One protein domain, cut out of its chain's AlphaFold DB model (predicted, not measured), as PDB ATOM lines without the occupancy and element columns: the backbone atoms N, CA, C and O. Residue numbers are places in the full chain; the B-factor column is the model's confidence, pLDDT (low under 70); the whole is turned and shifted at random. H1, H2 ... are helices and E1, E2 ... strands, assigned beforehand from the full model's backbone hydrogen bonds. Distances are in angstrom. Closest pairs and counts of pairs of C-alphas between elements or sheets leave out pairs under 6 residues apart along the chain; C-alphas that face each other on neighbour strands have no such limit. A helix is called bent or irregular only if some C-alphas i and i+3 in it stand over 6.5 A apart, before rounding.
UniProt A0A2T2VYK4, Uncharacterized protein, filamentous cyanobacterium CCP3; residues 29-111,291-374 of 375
ATOM      1  N   LEU A  29     225.542 278.253 175.970       41.00
ATOM      2  CA  LEU A  29     226.670 277.318 176.072       41.00
ATOM      3  C   LEU A  29     227.683 277.459 174.920       41.00
ATOM      4  O   LEU A  29     228.776 276.901 174.992       41.00
ATOM      5  N   SER A  30     227.325 278.194 173.864       39.50
ATOM      6  CA  SER A  30     228.180 278.505 172.710       39.50
ATOM      7  C   SER A  30     228.478 280.002 172.560       39.50
ATOM      8  O   SER A  30     229.121 280.406 171.587       39.50
ATOM      9  N   SER A  31     228.010 280.825 173.506       47.41
ATOM     10  CA  SER A  31     228.123 282.279 173.448       47.41
ATOM     11  C   SER A  31     229.540 282.692 173.749       47.41
ATOM     12  O   SER A  31     230.046 282.522 174.857       47.41
ATOM     13  N   ASN A  32     230.166 283.255 172.728       51.72
ATOM     14  CA  ASN A  32     231.550 283.626 172.805       51.72
ATOM     15  C   ASN A  32     231.741 285.081 173.195       51.72
ATOM     16  O   ASN A  32     232.806 285.307 173.706       51.72
ATOM     17  N   SER A  33     230.802 286.027 173.039       50.75
ATOM     18  CA  SER A  33     230.948 287.467 173.387       50.75
ATOM     19  C   SER A  33     229.985 287.936 174.491       50.75
ATOM     20  O   SER A  33     228.944 287.310 174.706       50.75
ATOM     21  N   VAL A  34     230.285 289.063 175.162       54.09
ATOM     22  CA  VAL A  34     229.443 289.649 176.236       54.09
ATOM     23  C   VAL A  34     228.003 289.856 175.767       54.09
ATOM     24  O   VAL A  34     227.056 289.502 176.467       54.09
ATOM     25  N   LEU A  35     227.834 290.377 174.552       57.88
ATOM     26  CA  LEU A  35     226.519 290.614 173.976       57.88
ATOM     27  C   LEU A  35     225.778 289.306 173.655       57.88
ATOM     28  O   LEU A  35     224.585 289.203 173.929       57.88
ATOM     29  N   SER A  36     226.468 288.283 173.136       56.81
ATOM     30  CA  SER A  36     225.847 286.969 172.890       56.81
ATOM     31  C   SER A  36     225.415 286.275 174.184       56.81
ATOM     32  O   SER A  36     224.338 285.687 174.229       56.81
ATOM     33  N   LEU A  37     226.192 286.437 175.262       56.44
ATOM     34  CA  LEU A  37     225.841 285.953 176.595       56.44
ATOM     35  C   LEU A  37     224.572 286.631 177.118       56.44
ATOM     36  O   LEU A  37     223.655 285.940 177.548       56.44
ATOM     37  N   LEU A  38     224.485 287.963 177.033       59.47
ATOM     38  CA  LEU A  38     223.285 288.710 177.429       59.47
ATOM     39  C   LEU A  38     222.055 288.287 176.607       59.47
ATOM     40  O   LEU A  38     220.999 288.014 177.173       59.47
ATOM     41  N   ALA A  39     222.210 288.154 175.288       60.16
ATOM     42  CA  ALA A  39     221.161 287.707 174.371       60.16
ATOM     43  C   ALA A  39     220.682 286.268 174.623       60.16
ATOM     44  O   ALA A  39     219.522 285.943 174.379       60.16
ATOM     45  N   ALA A  40     221.566 285.381 175.077       55.53
ATOM     46  CA  ALA A  40     221.213 283.993 175.346       55.53
ATOM     47  C   ALA A  40     220.386 283.816 176.630       55.53
ATOM     48  O   ALA A  40     219.664 282.828 176.761       55.53
ATOM     49  N   PHE A  41     220.483 284.769 177.560       56.56
ATOM     50  CA  PHE A  41     219.731 284.771 178.816       56.56
ATOM     51  C   PHE A  41     218.434 285.556 178.753       56.56
ATOM     52  O   PHE A  41     217.446 285.149 179.360       56.56
ATOM     53  N   ASP A  42     218.438 286.651 178.002       59.09
ATOM     54  CA  ASP A  42     217.234 287.379 177.662       59.09
ATOM     55  C   ASP A  42     217.056 287.352 176.140       59.09
ATOM     56  O   ASP A  42     217.601 288.199 175.430       59.09
ATOM     57  N   PRO A  43     216.280 286.392 175.605       60.88
ATOM     58  CA  PRO A  43     215.983 286.334 174.178       60.88
ATOM     59  C   PRO A  43     215.302 287.602 173.651       60.88
ATOM     60  O   PRO A  43     215.353 287.861 172.454       60.88
ATOM     61  N   SER A  44     214.677 288.420 174.509       58.97
ATOM     62  CA  SER A  44     214.134 289.718 174.088       58.97
ATOM     63  C   SER A  44     215.230 290.760 173.819       58.97
ATOM     64  O   SER A  44     214.991 291.750 173.128       58.97
ATOM     65  N   PHE A  45     216.451 290.496 174.290       60.41
ATOM     66  CA  PHE A  45     217.655 291.294 174.086       60.41
ATOM     67  C   PHE A  45     218.474 290.850 172.857       60.41
ATOM     68  O   PHE A  45     219.353 291.587 172.413       60.41
ATOM     69  N   SER A  46     218.194 289.685 172.253       58.66
ATOM     70  CA  SER A  46     218.984 289.168 171.120       58.66
ATOM     71  C   SER A  46     218.883 290.021 169.859       58.66
ATOM     72  O   SER A  46     219.880 290.217 169.164       58.66
ATOM     73  N   ASP A  47     217.690 290.550 169.586       56.91
ATOM     74  CA  ASP A  47     217.448 291.437 168.446       56.91
ATOM     75  C   ASP A  47     218.113 292.804 168.667       56.91
ATOM     76  O   ASP A  47     218.617 293.407 167.725       56.91
ATOM     77  N   LEU A  48     218.193 293.257 169.927       58.22
ATOM     78  CA  LEU A  48     218.936 294.459 170.300       58.22
ATOM     79  C   LEU A  48     220.428 294.265 170.000       58.22
ATOM     80  O   LEU A  48     221.032 295.088 169.332       58.22
ATOM     81  N   VAL A  49     221.010 293.148 170.442       58.25
ATOM     82  CA  VAL A  49     222.445 292.837 170.345       58.25
ATOM     83  C   VAL A  49     222.984 292.805 168.912       58.25
ATOM     84  O   VAL A  49     224.094 293.286 168.682       58.25
ATOM     85  N   ALA A  50     222.229 292.254 167.960       57.66
ATOM     86  CA  ALA A  50     222.687 292.111 166.576       57.66
ATOM     87  C   ALA A  50     222.834 293.461 165.846       57.66
ATOM     88  O   ALA A  50     223.756 293.623 165.046       57.66
ATOM     89  N   ASP A  51     221.966 294.425 166.163       57.41
ATOM     90  CA  ASP A  51     221.966 295.763 165.561       57.41
ATOM     91  C   ASP A  51     222.786 296.773 166.399       57.41
ATOM     92  O   ASP A  51     223.331 297.741 165.872       57.41
ATOM     93  N   PHE A  52     222.926 296.537 167.710       62.09
ATOM     94  CA  PHE A  52     223.522 297.485 168.658       62.09
ATOM     95  C   PHE A  52     225.008 297.755 168.422       62.09
ATOM     96  O   PHE A  52     225.431 298.889 168.594       62.09
ATOM     97  N   ALA A  53     225.816 296.762 168.049       63.00
ATOM     98  CA  ALA A  53     227.272 296.920 168.067       63.00
ATOM     99  C   ALA A  53     227.870 297.585 166.811       63.00
ATOM    100  O   ALA A  53     228.792 298.391 166.935       63.00
ATOM    101  N   ASN A  54     227.314 297.337 165.620       65.12
ATOM    102  CA  ASN A  54     227.827 297.933 164.378       65.12
ATOM    103  C   ASN A  54     227.394 299.395 164.185       65.12
ATOM    104  O   ASN A  54     228.145 300.182 163.609       65.12
ATOM    105  N   ASP A  55     226.223 299.768 164.706       72.12
ATOM    106  CA  ASP A  55     225.643 301.100 164.501       72.12
ATOM    107  C   ASP A  55     225.838 302.043 165.708       72.12
ATOM    108  O   ASP A  55     225.493 303.225 165.631       72.12
ATOM    109  N   LEU A  56     226.428 301.557 166.813       73.19
ATOM    110  CA  LEU A  56     226.613 302.316 168.061       73.19
ATOM    111  C   LEU A  56     227.360 303.650 167.893       73.19
ATOM    112  O   LEU A  56     226.912 304.641 168.476       73.19
ATOM    113  N   PRO A  57     228.472 303.732 167.129       76.56
ATOM    114  CA  PRO A  57     229.227 304.982 167.015       76.56
ATOM    115  C   PRO A  57     228.436 306.108 166.339       76.56
ATOM    116  O   PRO A  57     228.647 307.285 166.640       76.56
ATOM    117  N   ASP A  58     227.503 305.749 165.458       81.31
ATOM    118  CA  ASP A  58     226.661 306.700 164.735       81.31
ATOM    119  C   ASP A  58     225.270 306.868 165.376       81.31
ATOM    120  O   ASP A  58     224.461 307.679 164.911       81.31
ATOM    121  N   ALA A  59     224.986 306.133 166.455       84.12
ATOM    122  CA  ALA A  59     223.742 306.243 167.197       84.12
ATOM    123  C   ALA A  59     223.680 307.539 168.023       84.12
ATOM    124  O   ALA A  59     224.685 308.152 168.398       84.12
ATOM    125  N   SER A  60     222.459 307.966 168.338       89.12
ATOM    126  CA  SER A  60     222.208 309.073 169.260       89.12
ATOM    127  C   SER A  60     220.992 308.803 170.129       89.12
ATOM    128  O   SER A  60     220.002 308.261 169.651       89.12
ATOM    129  N   GLY A  61     221.030 309.181 171.399       90.56
ATOM    130  CA  GLY A  61     219.923 308.944 172.317       90.56
ATOM    131  C   GLY A  61     220.408 308.769 173.742       90.56
ATOM    132  O   GLY A  61     221.433 309.329 174.126       90.56
ATOM    133  N   GLN A  62     219.654 308.009 174.526       91.50
ATOM    134  CA  GLN A  62     219.929 307.831 175.942       91.50
ATOM    135  C   GLN A  62     219.610 306.403 176.380       91.50
ATOM    136  O   GLN A  62     218.620 305.812 175.946       91.50
ATOM    137  N   VAL A  63     220.445 305.873 177.267       89.94
ATOM    138  CA  VAL A  63     220.112 304.725 178.109       89.94
ATOM    139  C   VAL A  63     219.812 305.264 179.499       89.94
ATOM    140  O   VAL A  63     220.693 305.837 180.137       89.94
ATOM    141  N   LEU A  64     218.569 305.140 179.945       92.62
ATOM    142  CA  LEU A  64     218.178 305.484 181.308       92.62
ATOM    143  C   LEU A  64     218.419 304.285 182.217       92.62
ATOM    144  O   LEU A  64     218.209 303.147 181.803       92.62
ATOM    145  N   VAL A  65     218.871 304.541 183.438       91.75
ATOM    146  CA  VAL A  65     219.044 303.511 184.461       91.75
ATOM    147  C   VAL A  65     218.257 303.932 185.695       91.75
ATOM    148  O   VAL A  65     218.491 305.019 186.219       91.75
ATOM    149  N   ASP A  66     217.312 303.099 186.122       94.75
ATOM    150  CA  ASP A  66     216.479 303.321 187.314       94.75
ATOM    151  C   ASP A  66     216.415 302.018 188.111       94.75
ATOM    152  O   ASP A  66     215.967 300.997 187.588       94.75
ATOM    153  N   ASP A  67     216.935 302.019 189.338       91.75
ATOM    154  CA  ASP A  67     217.096 300.833 190.183       91.75
ATOM    155  C   ASP A  67     217.751 299.649 189.425       91.75
ATOM    156  O   ASP A  67     217.364 298.485 189.575       91.75
ATOM    157  N   GLY A  68     218.742 299.927 188.567       83.69
ATOM    158  CA  GLY A  68     219.437 298.918 187.757       83.69
ATOM    159  C   GLY A  68     218.667 298.367 186.550       83.69
ATOM    160  O   GLY A  68     219.161 297.445 185.893       83.69
ATOM    161  N   LEU A  69     217.487 298.912 186.238       90.75
ATOM    162  CA  LEU A  69     216.784 298.676 184.979       90.75
ATOM    163  C   LEU A  69     217.341 299.607 183.902       90.75
ATOM    164  O   LEU A  69     217.171 300.820 183.971       90.75
ATOM    165  N   PHE A  70     217.980 299.031 182.889       87.31
ATOM    166  CA  PHE A  70     218.536 299.751 181.750       87.31
ATOM    167  C   PHE A  70     217.476 299.881 180.660       87.31
ATOM    168  O   PHE A  70     217.191 298.913 179.962       87.31
ATOM    169  N   GLU A  71     216.909 301.067 180.486       90.50
ATOM    170  CA  GLU A  71     215.989 301.389 179.398       90.50
ATOM    171  C   GLU A  71     216.747 302.063 178.252       90.50
ATOM    172  O   GLU A  71     217.185 303.209 178.342       90.50
ATOM    173  N   VAL A  72     216.901 301.343 177.147       87.94
ATOM    174  CA  VAL A  72     217.605 301.799 175.949       87.94
ATOM    175  C   VAL A  72     216.623 302.514 175.029       87.94
ATOM    176  O   VAL A  72     215.591 301.955 174.657       87.94
ATOM    177  N   ASN A  73     216.963 303.734 174.616       88.88
ATOM    178  CA  ASN A  73     216.251 304.463 173.572       88.88
ATOM    179  C   ASN A  73     217.246 305.223 172.691       88.88
ATOM    180  O   ASN A  73     217.657 306.347 172.997       88.88
ATOM    181  N   LEU A  74     217.644 304.581 171.595       87.81
ATOM    182  CA  LEU A  74     218.637 305.091 170.660       87.81
ATOM    183  C   LEU A  74     218.029 305.255 169.273       87.81
ATOM    184  O   LEU A  74     217.203 304.466 168.831       87.81
ATOM    185  N   GLN A  75     218.460 306.284 168.564       88.31
ATOM    186  CA  GLN A  75     218.201 306.484 167.153       88.31
ATOM    187  C   GLN A  75     219.465 306.140 166.371       88.31
ATOM    188  O   GLN A  75     220.511 306.751 166.600       88.31
ATOM    189  N   LEU A  76     219.355 305.182 165.454       84.31
ATOM    190  CA  LEU A  76     220.447 304.773 164.575       84.31
ATOM    191  C   LEU A  76     220.587 305.742 163.392       84.31
ATOM    192  O   LEU A  76     219.692 306.545 163.095       84.31
ATOM    193  N   ALA A  77     221.713 305.652 162.684       81.56
ATOM    194  CA  ALA A  77     222.050 306.530 161.562       81.56
ATOM    195  C   ALA A  77     221.058 306.442 160.388       81.56
ATOM    196  O   ALA A  77     220.848 307.417 159.660       81.56
ATOM    197  N   ASP A  78     220.429 305.280 160.205       80.56
ATOM    198  CA  ASP A  78     219.408 305.047 159.183       80.56
ATOM    199  C   ASP A  78     218.026 305.630 159.555       80.56
ATOM    200  O   ASP A  78     217.090 305.609 158.750       80.56
ATOM    201  N   GLY A  79     217.915 306.213 160.755       80.12
ATOM    202  CA  GLY A  79     216.712 306.829 161.298       80.12
ATOM    203  C   GLY A  79     215.793 305.865 162.046       80.12
ATOM    204  O   GLY A  79     214.753 306.318 162.537       80.12
ATOM    205  N   THR A  80     216.143 304.581 162.149       83.19
ATOM    206  CA  THR A  80     215.428 303.616 162.990       83.19
ATOM    207  C   THR A  80     215.618 303.941 164.470       83.19
ATOM    208  O   THR A  80     216.567 304.616 164.871       83.19
ATOM    209  N   THR A  81     214.659 303.517 165.292       82.62
ATOM    210  CA  THR A  81     214.741 303.655 166.746       82.62
ATOM    211  C   THR A  81     214.920 302.276 167.346       82.62
ATOM    212  O   THR A  81     214.081 301.400 167.147       82.62
ATOM    213  N   LEU A  82     216.004 302.121 168.088       79.56
ATOM    214  CA  LEU A  82     216.329 300.953 168.868       79.56
ATOM    215  C   LEU A  82     215.840 301.180 170.300       79.56
ATOM    216  O   LEU A  82     216.327 302.066 171.006       79.56
ATOM    217  N   THR A  83     214.853 300.392 170.715       82.62
ATOM    218  CA  THR A  83     214.313 300.424 172.077       82.62
ATOM    219  C   THR A  83     214.403 299.052 172.713       82.62
ATOM    220  O   THR A  83     214.023 298.070 172.080       82.62
ATOM    221  N   GLY A  84     214.825 298.991 173.971       81.50
ATOM    222  CA  GLY A  84     214.876 297.754 174.744       81.50
ATOM    223  C   GLY A  84     214.978 298.042 176.232       81.50
ATOM    224  O   GLY A  84     215.221 299.178 176.633       81.50
ATOM    225  N   SER A  85     214.788 297.015 177.049       83.88
ATOM    226  CA  SER A  85     214.989 297.101 178.491       83.88
ATOM    227  C   SER A  85     215.777 295.895 178.973       83.88
ATOM    228  O   SER A  85     215.479 294.785 178.543       83.88
ATOM    229  N   PHE A  86     216.727 296.099 179.879       83.25
ATOM    230  CA  PHE A  86     217.471 295.027 180.534       83.25
ATOM    231  C   PHE A  86     217.459 295.238 182.047       83.25
ATOM    232  O   PHE A  86     217.955 296.246 182.544       83.25
ATOM    233  N   ASP A  87     216.884 294.293 182.786       86.06
ATOM    234  CA  ASP A  87     216.823 294.332 184.249       86.06
ATOM    235  C   ASP A  87     217.989 293.518 184.827       86.06
ATOM    236  O   ASP A  87     217.913 292.289 184.970       86.06
ATOM    237  N   ALA A  88     219.102 294.196 185.128       82.12
ATOM    238  CA  ALA A  88     220.285 293.531 185.668       82.12
ATOM    239  C   ALA A  88     220.012 292.886 187.045       82.12
ATOM    240  O   ALA A  88     220.386 291.722 187.235       82.12
ATOM    241  N   PRO A  89     219.328 293.555 188.002       86.38
ATOM    242  CA  PRO A  89     218.964 292.935 189.274       86.38
ATOM    243  C   PRO A  89     218.086 291.690 189.141       86.38
ATOM    244  O   PRO A  89     218.346 290.699 189.824       86.38
ATOM    245  N   ALA A  90     217.047 291.711 188.302       86.50
ATOM    246  CA  ALA A  90     216.179 290.552 188.101       86.50
ATOM    247  C   ALA A  90     216.939 289.392 187.449       86.50
ATOM    248  O   ALA A  90     216.821 288.256 187.911       86.50
ATOM    249  N   THR A  91     217.781 289.684 186.455       83.25
ATOM    250  CA  THR A  91     218.631 288.684 185.794       83.25
ATOM    251  C   THR A  91     219.584 288.021 186.794       83.25
ATOM    252  O   THR A  91     219.622 286.797 186.911       83.25
ATOM    253  N   LEU A  92     220.296 288.812 187.607       82.69
ATOM    254  CA  LEU A  92     221.210 288.289 188.629       82.69
ATOM    255  C   LEU A  92     220.487 287.513 189.741       82.69
ATOM    256  O   LEU A  92     221.033 286.539 190.261       82.69
ATOM    257  N   ARG A  93     219.254 287.895 190.100       85.56
ATOM    258  CA  ARG A  93     218.419 287.115 191.032       85.56
ATOM    259  C   ARG A  93     217.998 285.779 190.435       85.56
ATOM    260  O   ARG A  93     218.053 284.779 191.139       85.56
ATOM    261  N   SER A  94     217.666 285.739 189.147       84.69
ATOM    262  CA  SER A  94     217.401 284.473 188.465       84.69
ATOM    263  C   SER A  94     218.626 283.550 188.490       84.69
ATOM    264  O   SER A  94     218.473 282.354 188.729       84.69
ATOM    265  N   TYR A  95     219.848 284.089 188.368       82.50
ATOM    266  CA  TYR A  95     221.070 283.295 188.576       82.50
ATOM    267  C   TYR A  95     221.239 282.816 190.012       82.50
ATOM    268  O   TYR A  95     221.710 281.703 190.221       82.50
ATOM    269  N   ALA A  96     220.879 283.632 191.003       84.38
ATOM    270  CA  ALA A  96     220.902 283.218 192.400       84.38
ATOM    271  C   ALA A  96     219.944 282.042 192.646       84.38
ATOM    272  O   ALA A  96     220.337 281.059 193.273       84.38
ATOM    273  N   ASP A  97     218.730 282.110 192.096       86.06
ATOM    274  CA  ASP A  97     217.729 281.048 192.204       86.06
ATOM    275  C   ASP A  97     218.196 279.763 191.503       86.06
ATOM    276  O   ASP A  97     218.090 278.675 192.073       86.06
ATOM    277  N   LEU A  98     218.785 279.885 190.308       85.12
ATOM    278  CA  LEU A  98     219.350 278.759 189.564       85.12
ATOM    279  C   LEU A  98     220.533 278.124 190.306       85.12
ATOM    280  O   LEU A  98     220.608 276.904 190.452       85.12
ATOM    281  N   ALA A  99     221.444 278.949 190.823       85.38
ATOM    282  CA  ALA A  99     222.577 278.488 191.609       85.38
ATOM    283  C   ALA A  99     222.105 277.759 192.877       85.38
ATOM    284  O   ALA A  99     222.647 276.707 193.206       85.38
ATOM    285  N   ALA A 100     221.064 278.251 193.554       88.31
ATOM    286  CA  ALA A 100     220.551 277.675 194.799       88.31
ATOM    287  C   ALA A 100     220.012 276.243 194.648       88.31
ATOM    288  O   ALA A 100     219.971 275.499 195.630       88.31
ATOM    289  N   VAL A 101     219.622 275.846 193.435       88.19
ATOM    290  CA  VAL A 101     219.176 274.480 193.111       88.19
ATOM    291  C   VAL A 101     220.234 273.665 192.361       88.19
ATOM    292  O   VAL A 101     219.977 272.521 191.992       88.19
ATOM    293  N   SER A 102     221.421 274.236 192.143       87.06
ATOM    294  CA  SER A 102     222.515 273.582 191.431       87.06
ATOM    295  C   SER A 102     223.422 272.782 192.369       87.06
ATOM    296  O   SER A 102     223.818 273.256 193.438       87.06
ATOM    297  N   ASP A 103     223.788 271.581 191.928       92.12
ATOM    298  CA  ASP A 103     224.773 270.709 192.570       92.12
ATOM    299  C   ASP A 103     225.820 270.296 191.536       92.12
ATOM    300  O   ASP A 103     225.529 270.230 190.348       92.12
ATOM    301  N   GLY A 104     227.049 269.979 191.929       92.88
ATOM    302  CA  GLY A 104     228.058 269.639 190.934       92.88
ATOM    303  C   GLY A 104     229.443 269.372 191.477       92.88
ATOM    304  O   GLY A 104     229.683 269.344 192.684       92.88
ATOM    305  N   THR A 105     230.373 269.182 190.552       92.81
ATOM    306  CA  THR A 105     231.791 268.992 190.849       92.81
ATOM    307  C   THR A 105     232.640 269.882 189.970       92.81
ATOM    308  O   THR A 105     232.332 270.068 188.795       92.81
ATOM    309  N   VAL A 106     233.737 270.367 190.533       93.12
ATOM    310  CA  VAL A 106     234.763 271.133 189.832       93.12
ATOM    311  C   VAL A 106     236.104 270.451 190.070       93.12
ATOM    312  O   VAL A 106     236.391 270.022 191.188       93.12
ATOM    313  N   THR A 107     236.925 270.336 189.039       95.00
ATOM    314  CA  THR A 107     238.299 269.841 189.133       95.00
ATOM    315  C   THR A 107     239.237 270.790 188.409       95.00
ATOM    316  O   THR A 107     238.901 271.303 187.349       95.00
ATOM    317  N   LEU A 108     240.410 271.009 188.988       94.69
ATOM    318  CA  LEU A 108     241.488 271.802 188.416       94.69
ATOM    319  C   LEU A 108     242.737 270.927 188.386       94.69
ATOM    320  O   LEU A 108     243.130 270.414 189.431       94.69
ATOM    321  N   SER A 109     243.336 270.738 187.216       94.75
ATOM    322  CA  SER A 109     244.602 270.011 187.086       94.75
ATOM    323  C   SER A 109     245.380 270.526 185.888       94.75
ATOM    324  O   SER A 109     244.809 270.729 184.813       94.75
ATOM    325  N   GLY A 110     246.681 270.762 186.066       92.12
ATOM    326  CA  GLY A 110     247.544 271.274 184.999       92.12
ATOM    327  C   GLY A 110     247.053 272.593 184.394       92.12
ATOM    328  O   GLY A 110     247.203 272.802 183.194       92.12
ATOM    329  N   GLY A 111     246.394 273.441 185.192       89.56
ATOM    330  CA  GLY A 111     245.820 274.713 184.744       89.56
ATOM    331  C   GLY A 111     244.494 274.599 183.986       89.56
ATOM    332  O   GLY A 111     243.935 275.620 183.585       89.56
ATOM    333  N   GLU A 291     246.364 271.944 191.842       94.88
ATOM    334  CA  GLU A 291     245.561 270.726 191.805       94.88
ATOM    335  C   GLU A 291     244.371 270.898 192.743       94.88
ATOM    336  O   GLU A 291     244.530 271.009 193.959       94.88
ATOM    337  N   GLY A 292     243.166 270.956 192.190       93.00
ATOM    338  CA  GLY A 292     241.964 271.310 192.928       93.00
ATOM    339  C   GLY A 292     240.805 270.361 192.687       93.00
ATOM    340  O   GLY A 292     240.592 269.854 191.587       93.00
ATOM    341  N   THR A 293     240.002 270.166 193.726       94.69
ATOM    342  CA  THR A 293     238.697 269.511 193.630       94.69
ATOM    343  C   THR A 293     237.688 270.286 194.454       94.69
ATOM    344  O   THR A 293     237.993 270.676 195.580       94.69
ATOM    345  N   GLY A 294     236.481 270.457 193.934       94.56
ATOM    346  CA  GLY A 294     235.386 271.078 194.655       94.56
ATOM    347  C   GLY A 294     234.050 270.411 194.387       94.56
ATOM    348  O   GLY A 294     233.839 269.767 193.358       94.56
ATOM    349  N   THR A 295     233.146 270.576 195.341       95.50
ATOM    350  CA  THR A 295     231.752 270.160 195.254       95.50
ATOM    351  C   THR A 295     230.870 271.384 195.382       95.50
ATOM    352  O   THR A 295     230.964 272.120 196.363       95.50
ATOM    353  N   LEU A 296     230.009 271.589 194.394       93.19
ATOM    354  CA  LEU A 296     228.929 272.558 194.457       93.19
ATOM    355  C   LEU A 296     227.724 271.865 195.091       93.19
ATOM    356  O   LEU A 296     227.329 270.783 194.656       93.19
ATOM    357  N   THR A 297     227.161 272.447 196.142       94.06
ATOM    358  CA  THR A 297     225.933 271.948 196.764       94.06
ATOM    359  C   THR A 297     225.005 273.105 197.062       94.06
ATOM    360  O   THR A 297     225.340 273.974 197.866       94.06
ATOM    361  N   SER A 298     223.842 273.113 196.413       91.25
ATOM    362  CA  SER A 298     222.840 274.178 196.531       91.25
ATOM    363  C   SER A 298     223.452 275.577 196.360       91.25
ATOM    364  O   SER A 298     223.192 276.490 197.144       91.25
ATOM    365  N   GLY A 299     224.341 275.717 195.371       86.44
ATOM    366  CA  GLY A 299     225.006 276.983 195.051       86.44
ATOM    367  C   GLY A 299     226.187 277.358 195.951       86.44
ATOM    368  O   GLY A 299     226.756 278.435 195.785       86.44
ATOM    369  N   ILE A 300     226.594 276.487 196.875       92.25
ATOM    370  CA  ILE A 300     227.796 276.668 197.696       92.25
ATOM    371  C   ILE A 300     228.902 275.766 197.153       92.25
ATOM    372  O   ILE A 300     228.781 274.543 197.194       92.25
ATOM    373  N   LEU A 301     229.970 276.365 196.630       91.81
ATOM    374  CA  LEU A 301     231.164 275.661 196.177       91.81
ATOM    375  C   LEU A 301     232.126 275.498 197.354       91.81
ATOM    376  O   LEU A 301     232.745 276.465 197.788       91.81
ATOM    377  N   ASP A 302     232.264 274.272 197.841       94.19
ATOM    378  CA  ASP A 302     233.319 273.875 198.772       94.19
ATOM    379  C   ASP A 302     234.466 273.273 197.957       94.19
ATOM    380  O   ASP A 302     234.277 272.261 197.277       94.19
ATOM    381  N   ALA A 303     235.624 273.927 197.950       92.19
ATOM    382  CA  ALA A 303     236.765 273.531 197.144       92.19
ATOM    383  C   ALA A 303     238.048 273.456 197.968       92.19
ATOM    384  O   ALA A 303     238.344 274.282 198.828       92.19
ATOM    385  N   THR A 304     238.854 272.456 197.641       92.69
ATOM    386  CA  THR A 304     240.207 272.285 198.153       92.69
ATOM    387  C   THR A 304     241.172 272.394 196.986       92.69
ATOM    388  O   THR A 304     241.023 271.674 196.001       92.69
ATOM    389  N   VAL A 305     242.160 273.278 197.102       91.25
ATOM    390  CA  VAL A 305     243.199 273.509 196.095       91.25
ATOM    391  C   VAL A 305     244.562 273.304 196.740       91.25
ATOM    392  O   VAL A 305     244.913 273.967 197.713       91.25
ATOM    393  N   ALA A 306     245.339 272.372 196.211       90.62
ATOM    394  CA  ALA A 306     246.743 272.209 196.528       90.62
ATOM    395  C   ALA A 306     247.582 273.081 195.589       90.62
ATOM    396  O   ALA A 306     247.354 273.093 194.382       90.62
ATOM    397  N   SER A 307     248.561 273.784 196.148       88.50
ATOM    398  CA  SER A 307     249.583 274.513 195.401       88.50
ATOM    399  C   SER A 307     250.978 274.237 195.977       88.50
ATOM    400  O   SER A 307     251.096 273.661 197.069       88.50
ATOM    401  N   PRO A 308     252.052 274.704 195.313       80.00
ATOM    402  CA  PRO A 308     253.408 274.667 195.864       80.00
ATOM    403  C   PRO A 308     253.545 275.354 197.234       80.00
ATOM    404  O   PRO A 308     254.442 275.022 198.009       80.00
ATOM    405  N   LEU A 309     252.649 276.295 197.549       81.19
ATOM    406  CA  LEU A 309     252.644 277.060 198.798       81.19
ATOM    407  C   LEU A 309     251.864 276.368 199.926       81.19
ATOM    408  O   LEU A 309     251.964 276.780 201.083       81.19
ATOM    409  N   GLY A 310     251.106 275.316 199.615       79.12
ATOM    410  CA  GLY A 310     250.336 274.553 200.588       79.12
ATOM    411  C   GLY A 310     248.926 274.218 200.119       79.12
ATOM    412  O   GLY A 310     248.586 274.324 198.944       79.12
ATOM    413  N   LEU A 311     248.106 273.772 201.068       86.88
ATOM    414  CA  LEU A 311     246.704 273.446 200.838       86.88
ATOM    415  C   LEU A 311     245.829 274.649 201.201       86.88
ATOM    416  O   LEU A 311     245.950 275.185 202.304       86.88
ATOM    417  N   PHE A 312     244.926 275.016 200.301       86.56
ATOM    418  CA  PHE A 312     243.923 276.055 200.489       86.56
ATOM    419  C   PHE A 312     242.539 275.419 200.467       86.56
ATOM    420  O   PHE A 312     242.164 274.753 199.505       86.56
ATOM    421  N   GLU A 313     241.775 275.638 201.528       88.44
ATOM    422  CA  GLU A 313     240.359 275.289 201.590       88.44
ATOM    423  C   GLU A 313     239.562 276.581 201.411       88.44
ATOM    424  O   GLU A 313     239.828 277.580 202.086       88.44
ATOM    425  N   THR A 314     238.615 276.581 200.479       86.12
ATOM    426  CA  THR A 314     237.785 277.741 200.170       86.12
ATOM    427  C   THR A 314     236.327 277.336 200.062       86.12
ATOM    428  O   THR A 314     235.992 276.275 199.541       86.12
ATOM    429  N   VAL A 315     235.455 278.208 200.554       89.44
ATOM    430  CA  VAL A 315     234.011 278.079 200.397       89.44
ATOM    431  C   VAL A 315     233.523 279.343 199.713       89.44
ATOM    432  O   VAL A 315     233.698 280.443 200.238       89.44
ATOM    433  N   PHE A 316     232.918 279.182 198.543       86.94
ATOM    434  CA  PHE A 316     232.347 280.268 197.764       86.94
ATOM    435  C   PHE A 316     230.835 280.088 197.645       86.94
ATOM    436  O   PHE A 316     230.351 279.095 197.109       86.94
ATOM    437  N   ASP A 317     230.083 281.056 198.160       88.31
ATOM    438  CA  ASP A 317     228.624 281.076 198.075       88.31
ATOM    439  C   ASP A 317     228.204 281.844 196.814       88.31
ATOM    440  O   ASP A 317     228.190 283.079 196.791       88.31
ATOM    441  N   VAL A 318     227.895 281.095 195.751       87.00
ATOM    442  CA  VAL A 318     227.501 281.646 194.449       87.00
ATOM    443  C   VAL A 318     226.195 282.425 194.584       87.00
ATOM    444  O   VAL A 318     226.069 283.496 193.997       87.00
ATOM    445  N   VAL A 319     225.250 281.931 195.392       86.69
ATOM    446  CA  VAL A 319     223.935 282.555 195.611       86.69
ATOM    447  C   VAL A 319     224.097 283.901 196.304       86.69
ATOM    448  O   VAL A 319     223.496 284.898 195.896       86.69
ATOM    449  N   ALA A 320     224.919 283.953 197.352       82.69
ATOM    450  CA  ALA A 320     225.203 285.193 198.055       82.69
ATOM    451  C   ALA A 320     225.944 286.184 197.155       82.69
ATOM    452  O   ALA A 320     225.604 287.367 197.169       82.69
ATOM    453  N   PHE A 321     226.917 285.724 196.364       82.38
ATOM    454  CA  PHE A 321     227.657 286.572 195.432       82.38
ATOM    455  C   PHE A 321     226.741 287.189 194.365       82.38
ATOM    456  O   PHE A 321     226.716 288.412 194.209       82.38
ATOM    457  N   THR A 322     225.927 286.382 193.679       81.00
ATOM    458  CA  THR A 322     224.989 286.877 192.657       81.00
ATOM    459  C   THR A 322     223.920 287.785 193.259       81.00
ATOM    460  O   THR A 322     223.611 288.831 192.690       81.00
ATOM    461  N   SER A 323     223.418 287.466 194.457       84.12
ATOM    462  CA  SER A 323     222.467 288.319 195.181       84.12
ATOM    463  C   SER A 323     223.075 289.661 195.595       84.12
ATOM    464  O   SER A 323     222.402 290.691 195.541       84.12
ATOM    465  N   GLN A 324     224.343 289.678 196.012       78.50
ATOM    466  CA  GLN A 324     225.069 290.918 196.295       78.50
ATOM    467  C   GLN A 324     225.237 291.753 195.028       78.50
ATOM    468  O   GLN A 324     224.966 292.952 195.069       78.50
ATOM    469  N   GLY A 325     225.588 291.123 193.903       75.94
ATOM    470  CA  GLY A 325     225.615 291.773 192.595       75.94
ATOM    471  C   GLY A 325     224.262 292.385 192.229       75.94
ATOM    472  O   GLY A 325     224.193 293.563 191.894       75.94
ATOM    473  N   ALA A 326     223.166 291.637 192.386       82.81
ATOM    474  CA  ALA A 326     221.819 292.139 192.122       82.81
ATOM    475  C   ALA A 326     221.489 293.383 192.959       82.81
ATOM    476  O   ALA A 326     220.914 294.341 192.452       82.81
ATOM    477  N   ASN A 327     221.878 293.389 194.236       81.25
ATOM    478  CA  ASN A 327     221.682 294.541 195.114       81.25
ATOM    479  C   ASN A 327     222.588 295.725 194.748       81.25
ATOM    480  O   ASN A 327     222.176 296.865 194.932       81.25
ATOM    481  N   PHE A 328     223.799 295.468 194.247       80.69
ATOM    482  CA  PHE A 328     224.677 296.516 193.734       80.69
ATOM    483  C   PHE A 328     224.047 297.204 192.519       80.69
ATOM    484  O   PHE A 328     223.888 298.421 192.535       80.69
ATOM    485  N   PHE A 329     223.625 296.431 191.513       81.88
ATOM    486  CA  PHE A 329     222.977 296.985 190.321       81.88
ATOM    487  C   PHE A 329     221.661 297.683 190.652       81.88
ATOM    488  O   PHE A 329     221.388 298.730 190.084       81.88
ATOM    489  N   ALA A 330     220.898 297.171 191.621       86.62
ATOM    490  CA  ALA A 330     219.664 297.810 192.071       86.62
ATOM    491  C   ALA A 330     219.883 299.185 192.721       86.62
ATOM    492  O   ALA A 330     218.919 299.895 192.957       86.62
ATOM    493  N   GLY A 331     221.123 299.544 193.064       80.12
ATOM    494  CA  GLY A 331     221.474 300.879 193.543       80.12
ATOM    495  C   GLY A 331     222.123 301.765 192.481       80.12
ATOM    496  O   GLY A 331     222.742 302.762 192.855       80.12
ATOM    497  N   ILE A 332     222.075 301.372 191.202       85.81
ATOM    498  CA  ILE A 332     222.563 302.185 190.087       85.81
ATOM    499  C   ILE A 332     221.400 302.956 189.477       85.81
ATOM    500  O   ILE A 332     220.455 302.349 188.980       85.81
ATOM    501  N   ASP A 333     221.549 304.277 189.428       92.44
ATOM    502  CA  ASP A 333     220.596 305.203 188.822       92.44
ATOM    503  C   ASP A 333     221.315 306.199 187.915       92.44
ATOM    504  O   ASP A 333     222.460 306.575 188.171       92.44
ATOM    505  N   GLY A 334     220.633 306.715 186.898       93.56
ATOM    506  CA  GLY A 334     221.109 307.840 186.104       93.56
ATOM    507  C   GLY A 334     220.876 307.659 184.616       93.56
ATOM    508  O   GLY A 334     219.842 307.153 184.183       93.56
ATOM    509  N   ALA A 335     221.826 308.135 183.818       93.00
ATOM    510  CA  ALA A 335     221.728 308.060 182.371       93.00
ATOM    511  C   ALA A 335     223.095 307.893 181.709       93.00
ATOM    512  O   ALA A 335     224.108 308.398 182.194       93.00
ATOM    513  N   VAL A 336     223.093 307.228 180.559       89.12
ATOM    514  CA  VAL A 336     224.191 307.235 179.596       89.12
ATOM    515  C   VAL A 336     223.689 307.913 178.330       89.12
ATOM    516  O   VAL A 336     222.850 307.369 177.612       89.12
ATOM    517  N   ASP A 337     224.188 309.114 178.062       91.44
ATOM    518  CA  ASP A 337     223.881 309.855 176.844       91.44
ATOM    519  C   ASP A 337     224.810 309.396 175.722       91.44
ATOM    520  O   ASP A 337     226.033 309.456 175.851       91.44
ATOM    521  N   ILE A 338     224.235 308.963 174.606       88.88
ATOM    522  CA  ILE A 338     224.975 308.516 173.428       88.88
ATOM    523  C   ILE A 338     224.829 309.564 172.329       88.88
ATOM    524  O   ILE A 338     223.723 309.995 171.993       88.88
ATOM    525  N   GLY A 339     225.949 309.982 171.746       87.50
ATOM    526  CA  GLY A 339     225.938 310.839 170.569       87.50
ATOM    527  C   GLY A 339     227.324 311.271 170.112       87.50
ATOM    528  O   GLY A 339     228.242 311.449 170.909       87.50
ATOM    529  N   ASN A 340     227.455 311.508 168.803       82.50
ATOM    530  CA  ASN A 340     228.708 311.910 168.148       82.50
ATOM    531  C   ASN A 340     229.869 310.926 168.398       82.50
ATOM    532  O   ASN A 340     230.999 311.368 168.610       82.50
ATOM    533  N   GLY A 341     229.595 309.618 168.420       82.31
ATOM    534  CA  GLY A 341     230.604 308.601 168.720       82.31
ATOM    535  C   GLY A 341     231.051 308.554 170.179       82.31
ATOM    536  O   GLY A 341     232.034 307.890 170.473       82.31
ATOM    537  N   MET A 342     230.357 309.232 171.096       84.69
ATOM    538  CA  MET A 342     230.679 309.240 172.523       84.69
ATOM    539  C   MET A 342     229.504 308.718 173.353       84.69
ATOM    540  O   MET A 342     228.355 309.071 173.088       84.69
ATOM    541  N   ALA A 343     229.802 307.950 174.397       83.75
ATOM    542  CA  ALA A 343     228.881 307.634 175.484       83.75
ATOM    543  C   ALA A 343     229.300 308.408 176.733       83.75
ATOM    544  O   ALA A 343     230.401 308.221 177.239       83.75
ATOM    545  N   THR A 344     228.441 309.291 177.230       86.94
ATOM    546  CA  THR A 344     228.675 310.048 178.462       86.94
ATOM    547  C   THR A 344     227.803 309.483 179.566       86.94
ATOM    548  O   THR A 344     226.585 309.639 179.540       86.94
ATOM    549  N   ALA A 345     228.431 308.810 180.523       82.94
ATOM    550  CA  ALA A 345     227.769 308.252 181.687       82.94
ATOM    551  C   ALA A 345     227.664 309.310 182.790       82.94
ATOM    552  O   ALA A 345     228.645 309.964 183.134       82.94
ATOM    553  N   SER A 346     226.468 309.445 183.350       90.12
ATOM    554  CA  SER A 346     226.165 310.191 184.569       90.12
ATOM    555  C   SER A 346     225.353 309.262 185.466       90.12
ATOM    556  O   SER A 346     224.122 309.341 185.509       90.12
ATOM    557  N   LEU A 347     226.049 308.344 186.132       81.06
ATOM    558  CA  LEU A 347     225.462 307.295 186.958       81.06
ATOM    559  C   LEU A 347     225.811 307.525 188.427       81.06
ATOM    560  O   LEU A 347     226.962 307.769 188.771       81.06
ATOM    561  N   THR A 348     224.828 307.407 189.307       83.06
ATOM    562  CA  THR A 348     225.044 307.217 190.742       83.06
ATOM    563  C   THR A 348     225.149 305.720 190.984       83.06
ATOM    564  O   THR A 348     224.280 304.978 190.542       83.06
ATOM    565  N   THR A 349     226.198 305.258 191.664       81.75
ATOM    566  CA  THR A 349     226.336 303.844 192.043       81.75
ATOM    567  C   THR A 349     226.539 303.713 193.552       81.75
ATOM    568  O   THR A 349     226.960 304.676 194.202       81.75
ATOM    569  N   PRO A 350     226.350 302.517 194.140       71.25
ATOM    570  CA  PRO A 350     226.644 302.293 195.555       71.25
ATOM    571  C   PRO A 350     228.107 302.554 195.952       71.25
ATOM    572  O   PRO A 350     228.393 302.722 197.138       71.25
ATOM    573  N   LEU A 351     229.031 302.577 194.983       71.44
ATOM    574  CA  LEU A 351     230.461 302.830 195.196       71.44
ATOM    575  C   LEU A 351     230.866 304.286 194.916       71.44
ATOM    576  O   LEU A 351     232.014 304.655 195.158       71.44
ATOM    577  N   GLY A 352     229.932 305.119 194.457       63.34
ATOM    578  CA  GLY A 352     230.167 306.512 194.088       63.34
ATOM    579  C   GLY A 352     229.674 306.838 192.683       63.34
ATOM    580  O   GLY A 352     229.229 305.966 191.933       63.34
ATOM    581  N   ASP A 353     229.740 308.117 192.336       73.62
ATOM    582  CA  ASP A 353     229.247 308.600 191.049       73.62
ATOM    583  C   ASP A 353     230.246 308.284 189.927       73.62
ATOM    584  O   ASP A 353     231.448 308.527 190.062       73.62
ATOM    585  N   ILE A 354     229.733 307.811 188.794       74.12
ATOM    586  CA  ILE A 354     230.458 307.664 187.533       74.12
ATOM    587  C   ILE A 354     230.008 308.804 186.621       74.12
ATOM    588  O   ILE A 354     228.878 308.813 186.134       74.12
ATOM    589  N   ASN A 355     230.902 309.767 186.406       82.12
ATOM    590  CA  ASN A 355     230.694 310.913 185.522       82.12
ATOM    591  C   ASN A 355     231.833 310.962 184.502       82.12
ATOM    592  O   ASN A 355     232.798 311.704 184.695       82.12
ATOM    593  N   ASP A 356     231.746 310.137 183.463       77.62
ATOM    594  CA  ASP A 356     232.828 309.964 182.492       77.62
ATOM    595  C   ASP A 356     232.297 309.842 181.059       77.62
ATOM    596  O   ASP A 356     231.109 309.597 180.833       77.62
ATOM    597  N   SER A 357     233.179 310.033 180.085       81.62
ATOM    598  CA  SER A 357     232.867 309.957 178.662       81.62
ATOM    599  C   SER A 357     233.784 308.964 177.962       81.62
ATOM    600  O   SER A 357     235.006 309.078 178.017       81.62
ATOM    601  N   PHE A 358     233.185 308.044 177.216       77.62
ATOM    602  CA  PHE A 358     233.878 306.985 176.499       77.62
ATOM    603  C   PHE A 358     233.689 307.130 174.992       77.62
ATOM    604  O   PHE A 358     232.591 307.439 174.528       77.62
ATOM    605  N   ASP A 359     234.752 306.883 174.231       78.12
ATOM    606  CA  ASP A 359     234.687 306.814 172.772       78.12
ATOM    607  C   ASP A 359     234.071 305.471 172.351       78.12
ATOM    608  O   ASP A 359     234.566 304.393 172.675       78.12
ATOM    609  N   LEU A 360     232.949 305.517 171.641       73.75
ATOM    610  CA  LEU A 360     232.229 304.325 171.199       73.75
ATOM    611  C   LEU A 360     232.934 303.616 170.043       73.75
ATOM    612  O   LEU A 360     232.724 302.419 169.852       73.75
ATOM    613  N   THR A 361     233.804 304.309 169.303       72.31
ATOM    614  CA  THR A 361     234.609 303.688 168.243       72.31
ATOM    615  C   THR A 361     235.678 302.752 168.804       72.31
ATOM    616  O   THR A 361     236.100 301.828 168.109       72.31
ATOM    617  N   THR A 362     236.087 302.951 170.062       68.81
ATOM    618  CA  THR A 362     237.031 302.069 170.760       68.81
ATOM    619  C   THR A 362     236.320 300.969 171.548       68.81
ATOM    620  O   THR A 362     236.846 299.862 171.643       68.81
ATOM    621  N   LEU A 363     235.114 301.232 172.068       63.53
ATOM    622  CA  LEU A 363     234.345 300.269 172.866       63.53
ATOM    623  C   LEU A 363     233.553 299.246 172.042       63.53
ATOM    624  O   LEU A 363     233.466 298.089 172.450       63.53
ATOM    625  N   ALA A 364     232.966 299.634 170.907       65.19
ATOM    626  CA  ALA A 364     232.097 298.741 170.132       65.19
ATOM    627  C   ALA A 364     232.788 297.432 169.688       65.19
ATOM    628  O   ALA A 364     232.203 296.368 169.901       65.19
ATOM    629  N   PRO A 365     234.045 297.449 169.188       64.06
ATOM    630  CA  PRO A 365     234.755 296.213 168.859       64.06
ATOM    631  C   PRO A 365     234.939 295.285 170.067       64.06
ATOM    632  O   PRO A 365     234.843 294.068 169.923       64.06
ATOM    633  N   ALA A 366     235.154 295.834 171.266       59.34
ATOM    634  CA  ALA A 366     235.309 295.039 172.483       59.34
ATOM    635  C   ALA A 366     233.998 294.331 172.877       59.34
ATOM    636  O   ALA A 366     234.019 293.187 173.312       59.34
ATOM    637  N   LEU A 367     232.834 294.947 172.664       55.94
ATOM    638  CA  LEU A 367     231.547 294.311 172.985       55.94
ATOM    639  C   LEU A 367     231.223 293.106 172.080       55.94
ATOM    640  O   LEU A 367     230.527 292.180 172.508       55.94
ATOM    641  N   GLU A 368     231.737 293.102 170.847       57.84
ATOM    642  CA  GLU A 368     231.607 291.984 169.900       57.84
ATOM    643  C   GLU A 368     232.713 290.936 170.039       57.84
ATOM    644  O   GLU A 368     232.517 289.785 169.641       57.84
ATOM    645  N   THR A 369     233.865 291.327 170.592       55.72
ATOM    646  CA  THR A 369     235.006 290.428 170.757       55.72
ATOM    647  C   THR A 369     234.581 289.255 171.637       55.72
ATOM    648  O   THR A 369     233.934 289.451 172.675       55.72
ATOM    649  N   PRO A 370     234.890 288.011 171.235       52.97
ATOM    650  CA  PRO A 370     234.700 286.877 172.107       52.97
ATOM    651  C   PRO A 370     235.294 287.148 173.500       52.97
ATOM    652  O   PRO A 370     236.431 287.563 173.586       52.97
ATOM    653  N   VAL A 371     234.590 286.889 174.599       45.75
ATOM    654  CA  VAL A 371     235.093 286.781 175.972       45.75
ATOM    655  C   VAL A 371     236.414 286.020 176.018       45.75
ATOM    656  O   VAL A 371     237.298 286.446 176.738       45.75
ATOM    657  N   ALA A 372     236.589 284.958 175.221       40.16
ATOM    658  CA  ALA A 372     237.855 284.221 175.121       40.16
ATOM    659  C   ALA A 372     239.000 284.992 174.421       40.16
ATOM    660  O   ALA A 372     240.154 284.607 174.554       40.16
ATOM    661  N   GLU A 373     238.676 286.041 173.666       38.75
ATOM    662  CA  GLU A 373     239.589 286.951 172.953       38.75
ATOM    663  C   GLU A 373     239.634 288.362 173.589       38.75
ATOM    664  O   GLU A 373     240.443 289.192 173.189       38.75
ATOM    665  N   LEU A 374     238.760 288.638 174.568       39.91
ATOM    666  CA  LEU A 374     238.747 289.837 175.415       39.91
ATOM    667  C   LEU A 374     239.747 289.747 176.572       39.91
ATOM    668  O   LEU A 374     239.928 290.726 177.303       39.91
TER     669      LEU A 374
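This is residues 29 to 111 and 291 to 374 of the 375 residues of an uncharacterized protein of filamentous cyanobacterium CCP3 (UniProt A0A2T2VYK4). Two curled sheets at opposite ends are joined by a bridge of two side-by-side helices, H3 and H4. The larger sheet, of six strands, has H2 and H5 on one face, in two layers, and H1 packs on those two helices; the smaller sheet, of four strands, makes the far end. The printed part has 167 residues, mixed in class, with five named helices and ten named strands in the order H1 H2 E1 E2 E3 H3 E4 E5 E6 E7 H4 E8 E9 E10 H5. The sheets, both antiparallel, run E3 E2 E1 E8 E9 E10 and E4 E5 E6 E7. The whole is loose, with a radius of gyration of the C-alphas of 19.2 A, and elongated, spanning 58 by 31 by 31 A.

H1, residues 34 to 41, and H2, residues 43 to 58, form a helical hairpin at a shallow tilt of 22 degrees; their closest C-alphas are those of Ala 39 and Ser 46, 4.2 A, and H2 touches H1 with residues 45 to 49 alone. E1, residues 60 to 66, E2, residues 69 to 75, and E3, residues 81 to 87, make a meander, each strand the antiparallel neighbour of the one before; N 62 and O 73 are 3.0 A apart and N 84 and O 72 3.1 A, within hydrogen-bond range. H2 is irregular, with C-alphas 54 and 57 7.7 A apart, and has a kink of 49 degrees near residue 52; its height over the sheet is 8.7 A. H3, residues 88 to 100, touches H4, residues 318 to 329, at a shallow tilt of 9 degrees, opposite ways; the closest C-alphas are those of Pro 89 and Ala 326, 4.1 A. H3 only grazes the four-stranded sheet with residues 96 to 100, and H4 only grazes it with 318 to 323. H4 also only grazes the six-stranded sheet, with 326 to 329. E4, residues 103 to 109, is the antiparallel neighbour of E5, residues 291 to 297, with N 106 and O 294 2.9 A apart. E5, E6, residues 300 to 307, and E7, residues 310 to 317, make a second meander, with N 293 and O 304 2.9 A apart and N 303 and O 314 2.9 A. E8, residues 333 to 339, E9, residues 342 to 349, and E10, residues 352 to 359, make a third, with N 337 and O 344 2.9 A apart and N 345 and O 356 2.8 A; N 63 of E1 and O 336 of E8 are 2.9 A apart. H5, residues 360 to 368, only just irregular with C-alphas 362 and 365 6.6 A apart, touches H2 through H2's residues 53 to 57 alone, the closest C-alphas being those of Pro 57 and Leu 360, 5.2 A. Every O i to N i+4 pair is within hydrogen-bond range in H1, H3 and H4, against 4 of 12 in H2, where 5 of 13 O i to N i+3 pairs are, and 3 of 5 in H5.

H1 begins at C-alpha 34, (229.443, 289.649, 176.236). H2 is 24.9 A long, H3 18.3 A, H4 16.5 A and E7 22.8 A. E7 begins at C-alpha 310, (250.336, 274.553, 200.588), and H5 ends at C-alpha 368, (231.607, 291.984, 169.900).

The two C-alphas farthest apart, those of Gly 79 and Gly 310, are 61.0 A apart. Residues 112 to 290 are not printed; C-alphas 111 and 291 are 8.1 A apart across this cut, which lies in the link from E4 to E5. The links that are printed whole are tight. Mean pLDDT of the printed part is 78.6, and it is under 70 at residues 29 to 54, 352 and 362 to 374.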